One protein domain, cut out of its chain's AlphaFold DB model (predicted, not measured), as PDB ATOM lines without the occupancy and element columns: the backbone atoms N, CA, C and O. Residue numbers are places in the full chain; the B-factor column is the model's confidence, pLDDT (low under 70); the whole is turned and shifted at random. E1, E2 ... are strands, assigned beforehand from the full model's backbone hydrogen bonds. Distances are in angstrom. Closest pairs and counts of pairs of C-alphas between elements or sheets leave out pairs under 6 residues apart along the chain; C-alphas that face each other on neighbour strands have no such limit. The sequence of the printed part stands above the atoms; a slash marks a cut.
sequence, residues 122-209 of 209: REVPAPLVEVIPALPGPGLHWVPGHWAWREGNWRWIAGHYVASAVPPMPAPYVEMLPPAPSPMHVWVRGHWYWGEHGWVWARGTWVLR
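Overview. This is residues 122 to 209 of the 209 residues of an uncharacterized protein of Variovorax paradoxus (UniProt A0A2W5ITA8). With little regular structure, this is a loose rod: two bent ribbons, E1 to E4 and E5 to E8, overlap side by side at E2 and E6, and two unnamed stretches run along it. The 88 printed residues, all strand by class, have 34 in eight strands, no named helix, radius of gyration of the C-alphas 15.3 A, spans 52 by 20 by 18 A.

Arrangement. E2, residues 146 to 150, and E3, 153 to 157, form an antiparallel hairpin (N 148 and O 155, 2.9 A). So do E6, 191 to 195, and E7, 198 to 202 (N 193 and O 200, 3.0 A). The closest C-alphas of E2 and E6, Ala 148 and Tyr 193, are 6.3 A apart. E1, 141 to 143, is antiparallel to E4, 160 to 162 (N 141 and O 162, 2.8 A), as E5, 185 to 188, is to E8, 205 to 208 (N 186 and O 207, 2.8 A).

Along the chain. E2 spans 12.1 A, E7 12.5 A. E1 begins at (66.295, -41.588, 8.642); E8 ends at (30.999, -41.971, 21.427).

Size, cuts and confidence. The printed part has no cut. The E4 to E5 link is long. No printed residue is under 70.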
ATOM      1  N   ARG A 122      34.297 -41.421  10.848       94.62
ATOM      2  CA  ARG A 122      35.338 -40.391  10.892       94.62
ATOM      3  C   ARG A 122      36.498 -40.867  10.032       94.62
ATOM      4  O   ARG A 122      37.300 -41.706  10.447       94.62
ATOM      5  N   GLU A 123      36.537 -40.337   8.816       93.56
ATOM      6  CA  GLU A 123      37.620 -40.583   7.869       93.56
ATOM      7  C   GLU A 123      38.902 -39.870   8.314       93.56
ATOM      8  O   GLU A 123      38.851 -38.851   9.013       93.56
ATOM      9  N   VAL A 124      40.050 -40.430   7.928       93.62
ATOM     10  CA  VAL A 124      41.356 -39.785   8.116       93.62
ATOM     11  C   VAL A 124      41.369 -38.490   7.289       93.62
ATOM     12  O   VAL A 124      40.928 -38.521   6.137       93.62
ATOM     13  N   PRO A 125      41.850 -37.356   7.828       94.12
ATOM     14  CA  PRO A 125      41.944 -36.122   7.058       94.12
ATOM     15  C   PRO A 125      42.916 -36.249   5.879       94.12
ATOM     16  O   PRO A 125      43.717 -37.184   5.798       94.12
ATOM     17  N   ALA A 126      42.872 -35.275   4.970       90.88
ATOM     18  CA  ALA A 126      43.799 -35.235   3.846       90.88
ATOM     19  C   ALA A 126      45.262 -35.273   4.340       90.88
ATOM     20  O   ALA A 126      45.578 -34.629   5.348       90.88
ATOM     21  N   PRO A 127      46.159 -36.017   3.670       85.69
ATOM     22  CA  PRO A 127      47.580 -35.994   3.994       85.69
ATOM     23  C   PRO A 127      48.141 -34.572   3.916       85.69
ATOM     24  O   PRO A 127      47.832 -33.833   2.979       85.69
ATOM     25  N   LEU A 128      48.971 -34.198   4.887       90.44
ATOM     26  CA  LEU A 128      49.703 -32.938   4.840       90.44
ATOM     27  C   LEU A 128      51.010 -33.146   4.084       90.44
ATOM     28  O   LEU A 128      51.684 -34.164   4.245       90.44
ATOM     29  N   VAL A 129      51.372 -32.154   3.276       89.56
ATOM     30  CA  VAL A 129      52.717 -32.064   2.712       89.56
ATOM     31  C   VAL A 129      53.589 -31.352   3.733       89.56
ATOM     32  O   VAL A 129      53.351 -30.191   4.061       89.56
ATOM     33  N   GLU A 130      54.587 -32.064   4.239       91.19
ATOM     34  CA  GLU A 130      55.552 -31.533   5.192       91.19
ATOM     35  C   GLU A 130      56.862 -31.195   4.485       91.19
ATOM     36  O   GLU A 130      57.349 -31.950   3.639       91.19
ATOM     37  N   VAL A 131      57.439 -30.048   4.839       94.19
ATOM     38  CA  VAL A 131      58.793 -29.699   4.415       94.19
ATOM     39  C   VAL A 131      59.761 -30.514   5.260       94.19
ATOM     40  O   VAL A 131      59.836 -30.324   6.471       94.19
ATOM     41  N   ILE A 132      60.503 -31.413   4.617       95.62
ATOM     42  CA  ILE A 132      61.527 -32.214   5.288       95.62
ATOM     43  C   ILE A 132      62.703 -31.284   5.631       95.62
ATOM     44  O   ILE A 132      63.254 -30.662   4.716       95.62
ATOM     45  N   PRO A 133      63.091 -31.153   6.914       94.75
ATOM     46  CA  PRO A 133      64.247 -30.355   7.304       94.75
ATOM     47  C   PRO A 133      65.551 -30.880   6.690       94.75
ATOM     48  O   PRO A 133      65.611 -31.973   6.132       94.75
ATOM     49  N   ALA A 134      66.632 -30.110   6.818       96.19
ATOM     50  CA  ALA A 134      67.954 -30.616   6.469       96.19
ATOM     51  C   ALA A 134      68.333 -31.796   7.379       96.19
ATOM     52  O   ALA A 134      68.042 -31.779   8.577       96.19
ATOM     53  N   LEU A 135      69.014 -32.794   6.809       96.88
ATOM     54  CA  LEU A 135      69.493 -33.956   7.552       96.88
ATOM     55  C   LEU A 135      70.451 -33.499   8.672       96.88
ATOM     56  O   LEU A 135      71.507 -32.950   8.353       96.88
ATOM     57  N   PRO A 136      70.134 -33.737   9.962       95.56
ATOM     58  CA  PRO A 136      70.951 -33.231  11.067       95.56
ATOM     59  C   PRO A 136      72.325 -33.902  11.179       95.56
ATOM     60  O   PRO A 136      73.263 -33.312  11.707       95.56
ATOM     61  N   GLY A 137      72.446 -35.146  10.708       94.75
ATOM     62  CA  GLY A 137      73.674 -35.927  10.788       94.75
ATOM     63  C   GLY A 137      73.572 -37.263  10.046       94.75
ATOM     64  O   GLY A 137      72.480 -37.671   9.639       94.75
ATOM     65  N   PRO A 138      74.707 -37.949   9.841       95.56
ATOM     66  CA  PRO A 138      74.734 -39.243   9.169       95.56
ATOM     67  C   PRO A 138      74.012 -40.321   9.990       95.56
ATOM     68  O   PRO A 138      73.977 -40.264  11.216       95.56
ATOM     69  N   GLY A 139      73.457 -41.325   9.308       94.56
ATOM     70  CA  GLY A 139      72.779 -42.460   9.952       94.56
ATOM     71  C   GLY A 139      71.379 -42.159  10.498       94.56
ATOM     72  O   GLY A 139      70.795 -43.012  11.160       94.56
ATOM     73  N   LEU A 140      70.833 -40.970  10.228       97.19
ATOM     74  CA  LEU A 140      69.453 -40.624  10.553       97.19
ATOM     75  C   LEU A 140      68.534 -40.826   9.348       97.19
ATOM     76  O   LEU A 140      68.876 -40.499   8.210       97.19
ATOM     77  N   HIS A 141      67.333 -41.315   9.622       96.12
ATOM     78  CA  HIS A 141      66.295 -41.588   8.642       96.12
ATOM     79  C   HIS A 141      65.043 -40.783   8.972       96.12
ATOM     80  O   HIS A 141      64.665 -40.647  10.134       96.12
ATOM     81  N   TRP A 142      64.415 -40.223   7.942       96.31
ATOM     82  CA  TRP A 142      63.202 -39.432   8.096       96.31
ATOM     83  C   TRP A 142      61.979 -40.337   8.237       96.31
ATOM     84  O   TRP A 142      61.701 -41.143   7.349       96.31
ATOM     85  N   VAL A 143      61.231 -40.164   9.324       97.06
ATOM     86  CA  VAL A 143      59.882 -40.705   9.500       97.06
ATOM     87  C   VAL A 143      58.890 -39.689   8.942       97.06
ATOM     88  O   VAL A 143      58.808 -38.586   9.481       97.06
ATOM     89  N   PRO A 144      58.117 -40.028   7.894       95.38
ATOM     90  CA  PRO A 144      57.043 -39.172   7.413       95.38
ATOM     91  C   PRO A 144      56.028 -38.845   8.512       95.38
ATOM     92  O   PRO A 144      55.618 -39.724   9.281       95.38
ATOM     93  N   GLY A 145      55.579 -37.591   8.544       95.31
ATOM     94  CA  GLY A 145      54.438 -37.213   9.360       95.31
ATOM     95  C   GLY A 145      53.189 -38.010   8.976       95.31
ATOM     96  O   GLY A 145      53.018 -38.446   7.832       95.31
ATOM     97  N   HIS A 146      52.328 -38.258   9.955       95.88
ATOM     98  CA  HIS A 146      51.147 -39.096   9.785       95.88
ATOM     99  C   HIS A 146      50.018 -38.648  10.711       95.88
ATOM    100  O   HIS A 146      50.231 -38.053  11.767       95.88
ATOM    101  N   TRP A 147      48.787 -38.955  10.313       95.94
ATOM    102  CA  TRP A 147      47.616 -38.726  11.147       95.94
ATOM    103  C   TRP A 147      47.474 -39.829  12.188       95.94
ATOM    104  O   TRP A 147      47.467 -41.011  11.849       95.94
ATOM    105  N   ALA A 148      47.282 -39.434  13.444       95.75
ATOM    106  CA  ALA A 148      46.964 -40.344  14.530       95.75
ATOM    107  C   ALA A 148      45.690 -39.922  15.260       95.75
ATOM    108  O   ALA A 148      45.462 -38.737  15.511       95.75
ATOM    109  N   TRP A 149      44.858 -40.893  15.628       96.06
ATOM    110  CA  TRP A 149      43.704 -40.635  16.486       96.06
ATOM    111  C   TRP A 149      44.158 -40.542  17.943       96.06
ATOM    112  O   TRP A 149      44.587 -41.535  18.535       96.06
ATOM    113  N   ARG A 150      44.090 -39.344  18.531       94.00
ATOM    114  CA  ARG A 150      44.536 -39.054  19.902       94.00
ATOM    115  C   ARG A 150      43.567 -38.078  20.559       94.00
ATOM    116  O   ARG A 150      43.121 -37.129  19.923       94.00
ATOM    117  N   GLU A 151      43.251 -38.309  21.833       93.31
ATOM    118  CA  GLU A 151      42.399 -37.405  22.630       93.31
ATOM    119  C   GLU A 151      41.063 -37.065  21.939       93.31
ATOM    120  O   GLU A 151      40.629 -35.916  21.876       93.31
ATOM    121  N   GLY A 152      40.425 -38.084  21.359       93.56
ATOM    122  CA  GLY A 152      39.115 -37.946  20.721       93.56
ATOM    123  C   GLY A 152      39.112 -37.188  19.391       93.56
ATOM    124  O   GLY A 152      38.031 -36.861  18.912       93.56
ATOM    125  N   ASN A 153      40.276 -36.913  18.789       95.75
ATOM    126  CA  ASN A 153      40.376 -36.224  17.503       95.75
ATOM    127  C   ASN A 153      41.534 -36.744  16.637       95.75
ATOM    128  O   ASN A 153      42.469 -37.390  17.112       95.75
ATOM    129  N   TRP A 154      41.490 -36.424  15.341       96.44
ATOM    130  CA  TRP A 154      42.632 -36.608  14.449       96.44
ATOM    131  C   TRP A 154      43.686 -35.548  14.737       96.44
ATOM    132  O   TRP A 154      43.396 -34.351  14.700       96.44
ATOM    133  N   ARG A 155      44.916 -35.983  14.999       96.12
ATOM    134  CA  ARG A 155      46.071 -35.107  15.186       96.12
ATOM    135  C   ARG A 155      47.169 -35.453  14.202       96.12
ATOM    136  O   ARG A 155      47.466 -36.627  13.985       96.12
ATOM    137  N   TRP A 156      47.752 -34.417  13.617       95.81
ATOM    138  CA  TRP A 156      48.931 -34.559  12.782       95.81
ATOM    139  C   TRP A 156      50.136 -34.759  13.691       95.81
ATOM    140  O   TRP A 156      50.399 -33.937  14.570       95.81
ATOM    141  N   ILE A 157      50.847 -35.858  13.488       95.44
ATOM    142  CA  ILE A 157      52.138 -36.107  14.109       95.44
ATOM    143  C   ILE A 157      53.186 -35.699  13.085       95.44
ATOM    144  O   ILE A 157      53.270 -36.315  12.022       95.44
ATOM    145  N   ALA A 158      53.941 -34.646  13.395       95.81
ATOM    146  CA  ALA A 158      55.014 -34.163  12.537       95.81
ATOM    147  C   ALA A 158      56.090 -35.238  12.351       95.81
ATOM    148  O   ALA A 158      56.364 -36.043  13.254       95.81
ATOM    149  N   GLY A 159      56.689 -35.250  11.165       95.69
ATOM    150  CA  GLY A 159      57.807 -36.121  10.878       95.69
ATOM    151  C   GLY A 159      59.021 -35.774  11.737       95.69
ATOM    152  O   GLY A 159      59.167 -34.669  12.265       95.69
ATOM    153  N   HIS A 160      59.892 -36.754  11.919       96.75
ATOM    154  CA  HIS A 160      61.105 -36.588  12.711       96.75
ATOM    155  C   HIS A 160      62.188 -37.554  12.246       96.75
ATOM    156  O   HIS A 160      61.927 -38.537  11.551       96.75
ATOM    157  N   TYR A 161      63.424 -37.263  12.637       97.19
ATOM    158  CA  TYR A 161      64.563 -38.126  12.361       97.19
ATOM    159  C   TYR A 161      64.730 -39.190  13.444       97.19
ATOM    160  O   TYR A 161      64.655 -38.887  14.634       97.19
ATOM    161  N   VAL A 162      65.016 -40.423  13.025       96.88
ATOM    162  CA  VAL A 162      65.336 -41.555  13.907       96.88
ATOM    163  C   VAL A 162      66.612 -42.254  13.446       96.88
ATOM    164  O   VAL A 162      66.964 -42.203  12.271       96.88
ATOM    165  N   ALA A 163      67.306 -42.922  14.366       95.50
ATOM    166  CA  ALA A 163      68.512 -43.701  14.062       95.50
ATOM    167  C   ALA A 163      68.212 -45.125  13.546       95.50
ATOM    168  O   ALA A 163      69.127 -45.882  13.231       95.50
ATOM    169  N   SER A 164      66.938 -45.519  13.495       94.38
ATOM    170  CA  SER A 164      66.498 -46.816  12.980       94.38
ATOM    171  C   SER A 164      66.120 -46.739  11.501       94.38
ATOM    172  O   SER A 164      65.836 -45.671  10.960       94.38
ATOM    173  N   ALA A 165      66.097 -47.891  10.830       93.12
ATOM    174  CA  ALA A 165      65.616 -47.970   9.458       93.12
ATOM    175  C   ALA A 165      64.113 -47.645   9.394       93.12
ATOM    176  O   ALA A 165      63.311 -48.225  10.127       93.12
ATOM    177  N   VAL A 166      63.733 -46.756   8.474       97.00
ATOM    178  CA  VAL A 166      62.338 -46.359   8.248       97.00
ATOM    179  C   VAL A 166      61.859 -46.929   6.916       97.00
ATOM    180  O   VAL A 166      62.216 -46.396   5.863       97.00
ATOM    181  N   PRO A 167      61.060 -48.012   6.912       95.88
ATOM    182  CA  PRO A 167      60.404 -48.451   5.691       95.88
ATOM    183  C   PRO A 167      59.326 -47.436   5.273       95.88
ATOM    184  O   PRO A 167      58.804 -46.696   6.118       95.88
ATOM    185  N   PRO A 168      58.946 -47.400   3.985       93.19
ATOM    186  CA  PRO A 168      57.820 -46.584   3.552       93.19
ATOM    187  C   PRO A 168      56.558 -46.976   4.326       93.19
ATOM    188  O   PRO A 168      56.346 -48.154   4.630       93.19
ATOM    189  N   MET A 169      55.722 -45.984   4.646       94.00
ATOM    190  CA  MET A 169      54.452 -46.237   5.320       94.00
ATOM    191  C   MET A 169      53.612 -47.210   4.479       94.00
ATOM    192  O   MET A 169      53.407 -46.951   3.288       94.00
ATOM    193  N   PRO A 170      53.130 -48.324   5.056       94.19
ATOM    194  CA  PRO A 170      52.321 -49.275   4.311       94.19
ATOM    195  C   PRO A 170      50.993 -48.665   3.857       94.19
ATOM    196  O   PRO A 170      50.491 -47.693   4.426       94.19
ATOM    197  N   ALA A 171      50.372 -49.291   2.857       92.38
ATOM    198  CA  ALA A 171      49.012 -48.939   2.475       92.38
ATOM    199  C   ALA A 171      48.048 -49.150   3.668       92.38
ATOM    200  O   ALA A 171      48.202 -50.126   4.413       92.38
ATOM    201  N   PRO A 172      47.060 -48.265   3.882       90.44
ATOM    202  CA  PRO A 172      46.048 -48.467   4.913       90.44
ATOM    203  C   PRO A 172      45.222 -49.732   4.660       90.44
ATOM    204  O   PRO A 172      44.829 -50.006   3.524       90.44
ATOM    205  N   TYR A 173      44.905 -50.478   5.718       90.25
ATOM    206  CA  TYR A 173      43.980 -51.601   5.604       90.25
ATOM    207  C   TYR A 173      42.535 -51.111   5.550       90.25
ATOM    208  O   TYR A 173      42.110 -50.243   6.316       90.25
ATOM    209  N   VAL A 174      41.743 -51.729   4.678       88.00
ATOM    210  CA  VAL A 174      40.289 -51.583   4.719       88.00
ATOM    211  C   VAL A 174      39.747 -52.621   5.690       88.00
ATOM    212  O   VAL A 174      39.620 -53.798   5.362       88.00
ATOM    213  N   GLU A 175      39.452 -52.186   6.912       88.88
ATOM    214  CA  GLU A 175      38.828 -53.050   7.910       88.88
ATOM    215  C   GLU A 175      37.334 -53.238   7.622       88.88
ATOM    216  O   GLU A 175      36.626 -52.287   7.279       88.88
ATOM    217  N   MET A 176      36.850 -54.471   7.798       90.06
ATOM    218  CA  MET A 176      35.414 -54.732   7.858       90.06
ATOM    219  C   MET A 176      34.842 -54.057   9.102       90.06
ATOM    220  O   MET A 176      35.342 -54.264  10.206       90.06
ATOM    221  N   LEU A 177      33.784 -53.269   8.916       89.56
ATOM    222  CA  LEU A 177      33.111 -52.595  10.017       89.56
ATOM    223  C   LEU A 177      32.311 -53.616  10.835       89.56
ATOM    224  O   LEU A 177      31.371 -54.205  10.290       89.56
ATOM    225  N   PRO A 178      32.633 -53.829  12.123       88.50
ATOM    226  CA  PRO A 178      31.734 -54.571  12.995       88.50
ATOM    227  C   PRO A 178      30.415 -53.792  13.165       88.50
ATOM    228  O   PRO A 178      30.362 -52.602  12.854       88.50
ATOM    229  N   PRO A 179      29.335 -54.416  13.661       88.81
ATOM    230  CA  PRO A 179      28.111 -53.692  13.991       88.81
ATOM    231  C   PRO A 179      28.377 -52.558  14.990       88.81
ATOM    232  O   PRO A 179      29.162 -52.718  15.929       88.81
ATOM    233  N   ALA A 180      27.719 -51.413  14.790       91.25
ATOM    234  CA  ALA A 180      27.795 -50.301  15.731       91.25
ATOM    235  C   ALA A 180      27.194 -50.717  17.085       91.25
ATOM    236  O   ALA A 180      26.075 -51.236  17.098       91.25
ATOM    237  N   PRO A 181      27.866 -50.454  18.224       91.38
ATOM    238  CA  PRO A 181      27.320 -50.782  19.541       91.38
ATOM    239  C   PRO A 181      26.014 -50.037  19.852       91.38
ATOM    240  O   PRO A 181      25.149 -50.551  20.550       91.38
ATOM    241  N   SER A 182      25.871 -48.808  19.343       90.56
ATOM    242  CA  SER A 182      24.667 -47.981  19.478       90.56
ATOM    243  C   SER A 182      24.652 -46.870  18.415       90.56
ATOM    244  O   SER A 182      25.731 -46.503  17.946       90.56
ATOM    245  N   PRO A 183      23.518 -46.187  18.176       90.38
ATOM    246  CA  PRO A 183      23.455 -45.020  17.284       90.38
ATOM    247  C   PRO A 183      24.354 -43.838  17.697       90.38
ATOM    248  O   PRO A 183      24.665 -42.981  16.877       90.38
ATOM    249  N   MET A 184      24.757 -43.766  18.972       92.44
ATOM    250  CA  MET A 184      25.652 -42.721  19.492       92.44
ATOM    251  C   MET A 184      27.136 -42.994  19.226       92.44
ATOM    252  O   MET A 184      27.967 -42.169  19.589       92.44
ATOM    253  N   HIS A 185      27.482 -44.128  18.611       93.88
ATOM    254  CA  HIS A 185      28.863 -44.465  18.294       93.88
ATOM    255  C   HIS A 185      29.210 -44.097  16.849       93.88
ATOM    256  O   HIS A 185      28.438 -44.304  15.915       93.88
ATOM    257  N   VAL A 186      30.420 -43.582  16.674       94.56
ATOM    258  CA  VAL A 186      31.018 -43.216  15.395       94.56
ATOM    259  C   VAL A 186      32.259 -44.073  15.206       94.56
ATOM    260  O   VAL A 186      33.047 -44.252  16.135       94.56
ATOM    261  N   TRP A 187      32.424 -44.632  14.012       95.38
ATOM    262  CA  TRP A 187      33.601 -45.427  13.696       95.38
ATOM    263  C   TRP A 187      34.751 -44.511  13.304       95.38
ATOM    264  O   TRP A 187      34.631 -43.728  12.364       95.38
ATOM    265  N   VAL A 188      35.879 -44.630  13.987       96.50
ATOM    266  CA  VAL A 188      37.137 -43.999  13.590       96.50
ATOM    267  C   VAL A 188      37.913 -45.003  12.752       96.50
ATOM    268  O   VAL A 188      38.148 -46.128  13.198       96.50
ATOM    269  N   ARG A 189      38.308 -44.614  11.533       95.50
ATOM    270  CA  ARG A 189      39.159 -45.448  10.671       95.50
ATOM    271  C   ARG A 189      40.448 -45.863  11.384       95.50
ATOM    272  O   ARG A 189      41.029 -45.092  12.147       95.50
ATOM    273  N   GLY A 190      40.919 -47.069  11.076       95.31
ATOM    274  CA  GLY A 190      42.271 -47.471  11.437       95.31
ATOM    275  C   GLY A 190      43.309 -46.602  10.726       95.31
ATOM    276  O   GLY A 190      43.038 -46.025   9.669       95.31
ATOM    277  N   HIS A 191      44.480 -46.472  11.333       96.44
ATOM    278  CA  HIS A 191      45.565 -45.640  10.827       96.44
ATOM    279  C   HIS A 191      46.918 -46.225  11.220       96.44
ATOM    280  O   HIS A 191      47.050 -46.926  12.224       96.44
ATOM    281  N   TRP A 192      47.939 -45.917  10.429       95.88
ATOM    282  CA  TRP A 192      49.319 -46.211  10.787       95.88
ATOM    283  C   TRP A 192      49.850 -45.142  11.735       95.88
ATOM    284  O   TRP A 192      49.599 -43.955  11.536       95.88
ATOM    285  N   TYR A 193      50.607 -45.560  12.743       95.94
ATOM    286  CA  TYR A 193      51.429 -44.655  13.535       95.94
ATOM    287  C   TYR A 193      52.842 -45.200  13.705       95.94
ATOM    288  O   TYR A 193      53.064 -46.411  13.642       95.94
ATOM    289  N   TRP A 194      53.801 -44.299  13.895       96.50
ATOM    290  CA  TRP A 194      55.181 -44.683  14.171       96.50
ATOM    291  C   TRP A 194      55.336 -45.051  15.650       96.50
ATOM    292  O   TRP A 194      55.112 -44.218  16.530       96.50
ATOM    293  N   GLY A 195      55.665 -46.313  15.923       95.00
ATOM    294  CA  GLY A 195      55.961 -46.841  17.252       95.00
ATOM    295  C   GLY A 195      57.445 -47.167  17.431       95.00
ATOM    296  O   GLY A 195      58.276 -46.876  16.575       95.00
ATOM    297  N   GLU A 196      57.780 -47.821  18.545       93.56
ATOM    298  CA  GLU A 196      59.165 -48.161  18.912       93.56
ATOM    299  C   GLU A 196      59.868 -49.056  17.877       93.56
ATOM    300  O   GLU A 196      61.052 -48.887  17.595       93.56
ATOM    301  N   HIS A 197      59.129 -49.985  17.267       93.88
ATOM    302  CA  HIS A 197      59.653 -50.948  16.292       93.88
ATOM    303  C   HIS A 197      59.262 -50.623  14.839       93.88
ATOM    304  O   HIS A 197      59.362 -51.483  13.966       93.88
ATOM    305  N   GLY A 198      58.810 -49.395  14.569       96.38
ATOM    306  CA  GLY A 198      58.396 -48.936  13.243       96.38
ATOM    307  C   GLY A 198      56.887 -48.738  13.108       96.38
ATOM    308  O   GLY A 198      56.208 -48.394  14.075       96.38
ATOM    309  N   TRP A 199      56.350 -48.917  11.899       97.00
ATOM    310  CA  TRP A 199      54.926 -48.701  11.625       97.00
ATOM    311  C   TRP A 199      54.036 -49.719  12.341       97.00
ATOM    312  O   TRP A 199      54.165 -50.926  12.145       97.00
ATOM    313  N   VAL A 200      53.073 -49.219  13.115       96.50
ATOM    314  CA  VAL A 200      52.067 -50.022  13.817       96.50
ATOM    315  C   VAL A 200      50.674 -49.632  13.340       96.50
ATOM    316  O   VAL A 200      50.332 -48.450  13.277       96.50
ATOM    317  N   TRP A 201      49.856 -50.629  12.996       96.38
ATOM    318  CA  TRP A 201      48.466 -50.403  12.608       96.38
ATOM    319  C   TRP A 201      47.608 -50.257  13.860       96.38
ATOM    320  O   TRP A 201      47.374 -51.225  14.588       96.38
ATOM    321  N   ALA A 202      47.113 -49.049  14.106       95.38
ATOM    322  CA  ALA A 202      46.027 -48.838  15.042       95.38
ATOM    323  C   ALA A 202      44.724 -49.255  14.359       95.38
ATOM    324  O   ALA A 202      44.299 -48.628  13.387       95.38
ATOM    325  N   ARG A 203      44.089 -50.312  14.876       95.94
ATOM    326  CA  ARG A 203      42.788 -50.755  14.373       95.94
ATOM    327  C   ARG A 203      41.737 -49.670  14.554       95.94
ATOM    328  O   ARG A 203      41.787 -48.899  15.514       95.94
ATOM    329  N   GLY A 204      40.776 -49.640  13.638       95.12
ATOM    330  CA  GLY A 204      39.614 -48.777  13.778       95.12
ATOM    331  C   GLY A 204      38.850 -49.072  15.070       95.12
ATOM    332  O   GLY A 204      38.875 -50.190  15.593       95.12
ATOM    333  N   THR A 205      38.199 -48.046  15.608       95.69
ATOM    334  CA  THR A 205      37.536 -48.138  16.909       95.69
ATOM    335  C   THR A 205      36.224 -47.370  16.932       95.69
ATOM    336  O   THR A 205      36.060 -46.356  16.247       95.69
ATOM    337  N   TRP A 206      35.284 -47.855  17.738       95.50
ATOM    338  CA  TRP A 206      34.047 -47.150  18.040       95.50
ATOM    339  C   TRP A 206      34.297 -46.127  19.142       95.50
ATOM    340  O   TRP A 206      34.753 -46.479  20.227       95.50
ATOM    341  N   VAL A 207      33.951 -44.869  18.880       95.25
ATOM    342  CA  VAL A 207      33.962 -43.799  19.885       95.25
ATOM    343  C   VAL A 207      32.568 -43.215  20.032       95.25
ATOM    344  O   VAL A 207      31.803 -43.192  19.068       95.25
ATOM    345  N   LEU A 208      32.225 -42.742  21.226       94.19
ATOM    346  CA  LEU A 208      30.999 -41.971  21.427       94.19
ATOM    347  C   LEU A 208      31.091 -40.640  20.665       94.19
ATOM    348  O   LEU A 208      32.171 -40.048  20.580       94.19
ATOM    349  N   ARG A 209      29.977 -40.227  20.053       86.38
ATOM    350  CA  ARG A 209      29.898 -39.021  19.221       86.38
ATOM    351  C   ARG A 209      29.937 -37.733  20.026       86.38
ATOM    352  O   ARG A 209      29.337 -37.707  21.124       86.38
TER     353      ARG A 209